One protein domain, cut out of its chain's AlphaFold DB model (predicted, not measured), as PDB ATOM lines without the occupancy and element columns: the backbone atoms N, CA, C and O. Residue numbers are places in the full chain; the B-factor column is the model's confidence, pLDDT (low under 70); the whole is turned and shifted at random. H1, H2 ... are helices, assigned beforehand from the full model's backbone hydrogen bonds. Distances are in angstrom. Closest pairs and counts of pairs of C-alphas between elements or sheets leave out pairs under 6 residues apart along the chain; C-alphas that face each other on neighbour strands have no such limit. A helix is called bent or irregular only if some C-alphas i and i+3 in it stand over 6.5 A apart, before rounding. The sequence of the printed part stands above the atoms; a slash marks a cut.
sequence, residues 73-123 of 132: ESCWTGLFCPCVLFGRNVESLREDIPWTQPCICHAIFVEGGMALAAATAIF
ATOM      1  N   GLU A  73      14.155   3.297  23.983       89.19
ATOM      2  CA  GLU A  73      14.830   3.604  22.710       89.19
ATOM      3  C   GLU A  73      15.234   2.322  21.978       89.19
ATOM      4  O   GLU A  73      14.884   2.142  20.805       89.19
ATOM      5  N   SER A  74      15.923   1.415  22.670       88.50
ATOM      6  CA  SER A  74      16.315   0.128  22.098       88.50
ATOM      7  C   SER A  74      15.101  -0.718  21.735       88.50
ATOM      8  O   SER A  74      15.105  -1.381  20.701       88.50
ATOM      9  N   CYS A  75      14.028  -0.659  22.524       89.62
ATOM     10  CA  CYS A  75      12.805  -1.420  22.280       89.62
ATOM     11  C   CYS A  75      12.093  -0.963  20.991       89.62
ATOM     12  O   CYS A  75      11.766  -1.786  20.134       89.62
ATOM     13  N   TRP A  76      11.922   0.350  20.787       89.19
ATOM     14  CA  TRP A  76      11.350   0.893  19.544       89.19
ATOM     15  C   TRP A  76      12.283   0.694  18.348       89.19
ATOM     16  O   TRP A  76      11.828   0.340  17.261       89.19
ATOM     17  N   THR A  77      13.588   0.873  18.545       88.06
ATOM     18  CA  THR A  77      14.576   0.669  17.479       88.06
ATOM     19  C   THR A  77      14.621  -0.794  17.054       88.06
ATOM     20  O   THR A  77      14.599  -1.072  15.865       88.06
ATOM     21  N   GLY A  78      14.602  -1.746  17.987       85.69
ATOM     22  CA  GLY A  78      14.531  -3.175  17.681       85.69
ATOM     23  C   GLY A  78      13.241  -3.573  16.958       85.69
ATOM     24  O   GLY A  78      13.282  -4.429  16.079       85.69
ATOM     25  N   LEU A  79      12.117  -2.920  17.277       85.69
ATOM     26  CA  LEU A  79      10.823  -3.188  16.647       85.69
ATOM     27  C   LEU A  79      10.740  -2.674  15.201       85.69
ATOM     28  O   LEU A  79      10.239  -3.381  14.332       85.69
ATOM     29  N   PHE A  80      11.209  -1.451  14.937       83.62
ATOM     30  CA  PHE A  80      11.071  -0.808  13.620       83.62
ATOM     31  C   PHE A  80      12.330  -0.879  12.753       83.62
ATOM     32  O   PHE A  80      12.253  -0.698  11.540       83.62
ATOM     33  N   CYS A  81      13.497  -1.096  13.355       84.88
ATOM     34  CA  CYS A  81      14.785  -1.054  12.673       84.88
ATOM     35  C   CYS A  81      15.837  -1.947  13.370       84.88
ATOM     36  O   CYS A  81      16.863  -1.458  13.859       84.88
ATOM     37  N   PRO A  82      15.621  -3.277  13.417       83.88
ATOM     38  CA  PRO A  82      16.518  -4.203  14.114       83.88
ATOM     39  C   PRO A  82      17.953  -4.182  13.567       83.88
ATOM     40  O   PRO A  82      18.901  -4.449  14.305       83.88
ATOM     41  N   CYS A  83      18.142  -3.816  12.293       85.81
ATOM     42  CA  CYS A  83      19.465  -3.680  11.692       85.81
ATOM     43  C   CYS A  83      20.309  -2.582  12.361       85.81
ATOM     44  O   CYS A  83      21.503  -2.797  12.551       85.81
ATOM     45  N   VAL A  84      19.706  -1.464  12.787       87.94
ATOM     46  CA  VAL A  84      20.395  -0.373  13.506       87.94
ATOM     47  C   VAL A  84      20.849  -0.831  14.877       87.94
ATOM     48  O   VAL A  84      21.997  -0.599  15.255       87.94
ATOM     49  N   LEU A  85      19.975  -1.533  15.597       87.88
ATOM     50  CA  LEU A  85      20.303  -2.099  16.899       87.88
ATOM     51  C   LEU A  85      21.455  -3.112  16.788       87.88
ATOM     52  O   LEU A  85      22.399  -3.073  17.574       87.88
ATOM     53  N   PHE A  86      21.435  -3.969  15.765       88.12
ATOM     54  CA  PHE A  86      22.546  -4.873  15.469       88.12
ATOM     55  C   PHE A  86      23.833  -4.122  15.090       88.12
ATOM     56  O   PHE A  86      24.899  -4.430  15.617       88.12
ATOM     57  N   GLY A  87      23.747  -3.112  14.221       88.94
ATOM     58  CA  GLY A  87      24.894  -2.317  13.788       88.94
ATOM     59  C   GLY A  87      25.607  -1.638  14.956       88.94
ATOM     60  O   GLY A  87      26.830  -1.703  15.035       88.94
ATOM     61  N   ARG A  88      24.851  -1.043  15.888       89.38
ATOM     62  CA  ARG A  88      25.404  -0.413  17.101       89.38
ATOM     63  C   ARG A  88      26.125  -1.423  18.000       89.38
ATOM     64  O   ARG A  88      27.184  -1.114  18.534       89.38
ATOM     65  N   ASN A  89      25.591  -2.642  18.126       89.50
ATOM     66  CA  ASN A  89      26.265  -3.718  18.860       89.50
ATOM     67  C   ASN A  89      27.586  -4.129  18.196       89.50
ATOM     68  O   ASN A  89      28.588  -4.317  18.880       89.50
ATOM     69  N   VAL A  90      27.605  -4.256  16.865       87.56
ATOM     70  CA  VAL A  90      28.827  -4.596  16.123       87.56
ATOM     71  C   VAL A  90      29.880  -3.507  16.275       87.56
ATOM     72  O   VAL A  90      31.020  -3.838  16.578       87.56
ATOM     73  N   GLU A  91      29.503  -2.237  16.131       90.25
ATOM     74  CA  GLU A  91      30.419  -1.103  16.306       90.25
ATOM     75  C   GLU A  91      31.024  -1.068  17.718       90.25
ATOM     76  O   GLU A  91      32.225  -0.863  17.873       90.25
ATOM     77  N   SER A  92      30.230  -1.376  18.752       90.00
ATOM     78  CA  SER A  92      30.729  -1.474  20.130       90.00
ATOM     79  C   SER A  92      31.734  -2.613  20.344       90.00
ATOM     80  O   SER A  92      32.537  -2.541  21.271       90.00
ATOM     81  N   LEU A  93      31.672  -3.682  19.543       89.31
ATOM     82  CA  LEU A  93      32.599  -4.820  19.616       89.31
ATOM     83  C   LEU A  93      33.795  -4.666  18.667       89.31
ATOM     84  O   LEU A  93      34.824  -5.318  18.857       89.31
ATOM     85  N   ARG A  94      33.631  -3.873  17.607       86.88
ATOM     86  CA  ARG A  94      34.555  -3.719  16.484       86.88
ATOM     87  C   ARG A  94      34.544  -2.269  16.016       86.88
ATOM     88  O   ARG A  94      33.730  -1.884  15.180       86.88
ATOM     89  N   GLU A  95      35.486  -1.488  16.533       83.50
ATOM     90  CA  GLU A  95      35.623  -0.057  16.219       83.50
ATOM     91  C   GLU A  95      35.931   0.217  14.732       83.50
ATOM     92  O   GLU A  95      35.759   1.336  14.253       83.50
ATOM     93  N   ASP A  96      36.387  -0.792  13.983       87.94
ATOM     94  CA  ASP A  96      36.704  -0.705  12.556       87.94
ATOM     95  C   ASP A  96      35.474  -0.797  11.640       87.94
ATOM     96  O   ASP A  96      35.573  -0.505  10.444       87.94
ATOM     97  N   ILE A  97      34.312  -1.184  12.177       83.19
ATOM     98  CA  ILE A  97      33.089  -1.392  11.399       83.19
ATOM     99  C   ILE A  97      32.037  -0.362  11.823       83.19
ATOM    100  O   ILE A  97      31.414  -0.528  12.873       83.19
ATOM    101  N   PRO A  98      31.764   0.670  11.001       86.94
ATOM    102  CA  PRO A  98      30.727   1.637  11.327       86.94
ATOM    103  C   PRO A  98      29.351   0.965  11.309       86.94
ATOM    104  O   PRO A  98      29.017   0.222  10.377       86.94
ATOM    105  N   TRP A  99      28.507   1.281  12.294       83.19
ATOM    106  CA  TRP A  99      27.175   0.668  12.436       83.19
ATOM    107  C   TRP A  99      26.269   0.867  11.210       83.19
ATOM    108  O   TRP A  99      25.360   0.073  10.946       83.19
ATOM    109  N   THR A 100      26.503   1.937  10.448       87.06
ATOM    110  CA  THR A 100      25.696   2.318   9.284       87.06
ATOM    111  C   THR A 100      25.871   1.359   8.112       87.06
ATOM    112  O   THR A 100      24.924   1.147   7.356       87.06
ATOM    113  N   GLN A 101      27.044   0.742   7.959       82.88
ATOM    114  CA  GLN A 101      27.364  -0.060   6.780       82.88
ATOM    115  C   GLN A 101      26.496  -1.336   6.673       82.88
ATOM    116  O   GLN A 101      25.894  -1.544   5.612       82.88
ATOM    117  N   PRO A 102      26.320  -2.157   7.732       77.12
ATOM    118  CA  PRO A 102      25.369  -3.275   7.717       77.12
ATOM    119  C   PRO A 102      23.912  -2.836   7.507       77.12
ATOM    120  O   PRO A 102      23.174  -3.478   6.757       77.12
ATOM    121  N   CYS A 103      23.500  -1.723   8.126       80.00
ATOM    122  CA  CYS A 103      22.126  -1.215   8.034       80.00
ATOM    123  C   CYS A 103      21.758  -0.790   6.616       80.00
ATOM    124  O   CYS A 103      20.698  -1.156   6.112       80.00
ATOM    125  N   ILE A 104      22.646  -0.036   5.963       84.19
ATOM    126  CA  ILE A 104      22.456   0.432   4.588       84.19
ATOM    127  C   ILE A 104      22.375  -0.763   3.635       84.19
ATOM    128  O   ILE A 104      21.502  -0.802   2.770       84.19
ATOM    129  N   CYS A 105      23.236  -1.766   3.823       83.31
ATOM    130  CA  CYS A 105      23.202  -3.002   3.043       83.31
ATOM    131  C   CYS A 105      21.837  -3.709   3.165       83.31
ATOM    132  O   CYS A 105      21.213  -4.027   2.153       83.31
ATOM    133  N   HIS A 106      21.323  -3.880   4.387       82.06
ATOM    134  CA  HIS A 106      20.005  -4.478   4.617       82.06
ATOM    135  C   HIS A 106      18.871  -3.673   3.959       82.06
ATOM    136  O   HIS A 106      18.054  -4.243   3.238       82.06
ATOM    137  N   ALA A 107      18.854  -2.349   4.143       84.81
ATOM    138  CA  ALA A 107      17.831  -1.481   3.563       84.81
ATOM    139  C   ALA A 107      17.806  -1.541   2.025       84.81
ATOM    140  O   ALA A 107      16.738  -1.546   1.417       84.81
ATOM    141  N   ILE A 108      18.972  -1.621   1.378       85.56
ATOM    142  CA  ILE A 108      19.060  -1.675  -0.085       85.56
ATOM    143  C   ILE A 108      18.664  -3.056  -0.615       85.56
ATOM    144  O   ILE A 108      17.825  -3.154  -1.509       85.56
ATOM    145  N   PHE A 109      19.272  -4.127  -0.096       85.31
ATOM    146  CA  PHE A 109      19.139  -5.453  -0.704       85.31
ATOM    147  C   PHE A 109      17.909  -6.222  -0.233       85.31
ATOM    148  O   PHE A 109      17.315  -6.944  -1.031       85.31
ATOM    149  N   VAL A 110      17.518  -6.075   1.034       84.62
ATOM    150  CA  VAL A 110      16.372  -6.799   1.596       84.62
ATOM    151  C   VAL A 110      15.106  -5.989   1.369       84.62
ATOM    152  O   VAL A 110      14.265  -6.387   0.568       84.62
ATOM    153  N   GLU A 111      15.003  -4.814   1.987       86.62
ATOM    154  CA  GLU A 111      13.795  -3.982   1.883       86.62
ATOM    155  C   GLU A 111      13.594  -3.450   0.458       86.62
ATOM    156  O   GLU A 111      12.519  -3.596  -0.125       86.62
ATOM    157  N   GLY A 112      14.651  -2.911  -0.160       87.31
ATOM    158  CA  GLY A 112      14.610  -2.464  -1.553       87.31
ATOM    159  C   GLY A 112      14.330  -3.602  -2.541       87.31
ATOM    160  O   GLY A 112      13.554  -3.422  -3.481       87.31
ATOM    161  N   GLY A 113      14.895  -4.790  -2.303       89.19
ATOM    162  CA  GLY A 113      14.641  -5.983  -3.112       89.19
ATOM    163  C   GLY A 113      13.184  -6.446  -3.037       89.19
ATOM    164  O   GLY A 113      12.558  -6.676  -4.073       89.19
ATOM    165  N   MET A 114      12.614  -6.513  -1.830       90.62
ATOM    166  CA  MET A 114      11.199  -6.843  -1.627       90.62
ATOM    167  C   MET A 114      10.270  -5.802  -2.256       90.62
ATOM    168  O   MET A 114       9.310  -6.172  -2.933       90.62
ATOM    169  N   ALA A 115      10.563  -4.509  -2.089       91.56
ATOM    170  CA  ALA A 115       9.769  -3.434  -2.679       91.56
ATOM    171  C   ALA A 115       9.769  -3.500  -4.213       91.56
ATOM    172  O   ALA A 115       8.717  -3.370  -4.844       91.56
ATOM    173  N   LEU A 116      10.930  -3.760  -4.823       91.31
ATOM    174  CA  LEU A 116      11.048  -3.947  -6.268       91.31
ATOM    175  C   LEU A 116      10.280  -5.190  -6.743       91.31
ATOM    176  O   LEU A 116       9.561  -5.122  -7.742       91.31
ATOM    177  N   ALA A 117      10.386  -6.312  -6.030       89.25
ATOM    178  CA  ALA A 117       9.644  -7.534  -6.343       89.25
ATOM    179  C   ALA A 117       8.119  -7.317  -6.263       89.25
ATOM    180  O   ALA A 117       7.378  -7.718  -7.158       89.25
ATOM    181  N   ALA A 118       7.641  -6.613  -5.236       89.75
ATOM    182  CA  ALA A 118       6.230  -6.268  -5.099       89.75
ATOM    183  C   ALA A 118       5.755  -5.333  -6.224       89.75
ATOM    184  O   ALA A 118       4.714  -5.573  -6.835       89.75
ATOM    185  N   ALA A 119       6.531  -4.293  -6.544       90.44
ATOM    186  CA  ALA A 119       6.208  -3.372  -7.629       90.44
ATOM    187  C   ALA A 119       6.156  -4.093  -8.983       90.44
ATOM    188  O   ALA A 119       5.209  -3.915  -9.747       90.44
ATOM    189  N   THR A 120       7.137  -4.950  -9.269       88.25
ATOM    190  CA  THR A 120       7.157  -5.731 -10.513       88.25
ATOM    191  C   THR A 120       5.960  -6.674 -10.613       88.25
ATOM    192  O   THR A 120       5.324  -6.709 -11.664       88.25
ATOM    193  N   ALA A 121       5.567  -7.340  -9.522       87.69
ATOM    194  CA  ALA A 121       4.359  -8.165  -9.487       87.69
ATOM    195  C   ALA A 121       3.071  -7.364  -9.776       87.69
ATOM    196  O   ALA A 121       2.203  -7.848 -10.500       87.69
ATOM    197  N   ILE A 122       2.952  -6.137  -9.253       87.19
ATOM    198  CA  ILE A 122       1.775  -5.270  -9.450       87.19
ATOM    199  C   ILE A 122       1.709  -4.723 -10.881       87.19
ATOM    200  O   ILE A 122       0.644  -4.739 -11.494       87.19
ATOM    201  N   PHE A 123       2.826  -4.216 -11.410       83.62
ATOM    202  CA  PHE A 123       2.832  -3.492 -12.686       83.62
ATOM    203  C   PHE A 123       3.000  -4.391 -13.910       83.62
ATOM    204  O   PHE A 123       2.467  -4.069 -14.970       83.62
TER     205      PHE A 123
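AT A GLANCE: This is residues 73 to 123 of the 132 residues of an uncharacterized protein of Ananas comosus var. bracteatus (UniProt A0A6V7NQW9). One long helix, H3, sticks out as a free arm with residues 108 to 123, while its first part forms an uneven hairpin with the shorter helix H2; a small helix, H1, packs on the first part of H2, on the side away from H3. The printed part has 51 residues with three named helices in the order H1, H2, H3, no named strand, and the class is all helix. The whole is loose, with a radius of gyration of the C-alphas of 13.6 A, and flat, spanning 43 by 25 by 9 A.

HOW THE PARTS SIT: Begin at H3, residues 100 to 123, and look at its residues 100 to 106, which alone touch H2, residues 82 to 93. H2 touches H3 with its residues 83 to 87 alone, and the closest C-alphas of the two helices are those of Cys 83 and Cys 103, 5.2 A apart. The two form a helical hairpin, running opposite ways at a shallow tilt of 20 degrees. Move on to H1, residues 73 to 80, which touches H2 at residues 84 to 85 alone; the closest C-alphas, of Gly 78 and Leu 85, are 5.9 A apart. H1 and H2 run opposite ways at a steep tilt of 47 degrees. H1 and H3 are apart. In H1 and H2 every O i to N i+4 pair is within hydrogen-bond range; in H3, 19 of 20 are.

IN THESE COORDINATES: Find C-alpha 100 at (25.696, 2.318, 9.284); from there H3 runs 32.2 A to C-alpha 123 at (2.832, -3.492, -12.686). H3 is neither bent nor irregular, but only just: C-alphas 108 and 111 are 6.1 A apart. H2 runs 17.0 A from Pro 82 to Leu 93, and H1 10.8 A from C-alpha 73 at (14.830, 3.604, 22.710) to Phe 80.

THE WHOLE: The C-alphas farthest apart, of Leu 93 and Phe 123, are 43.9 A apart. The printed part has no cut; the link from H1 to H2 is tight and that from H2 to H3 short. Mean pLDDT of the printed part is 86.8, and no printed residue is under 70.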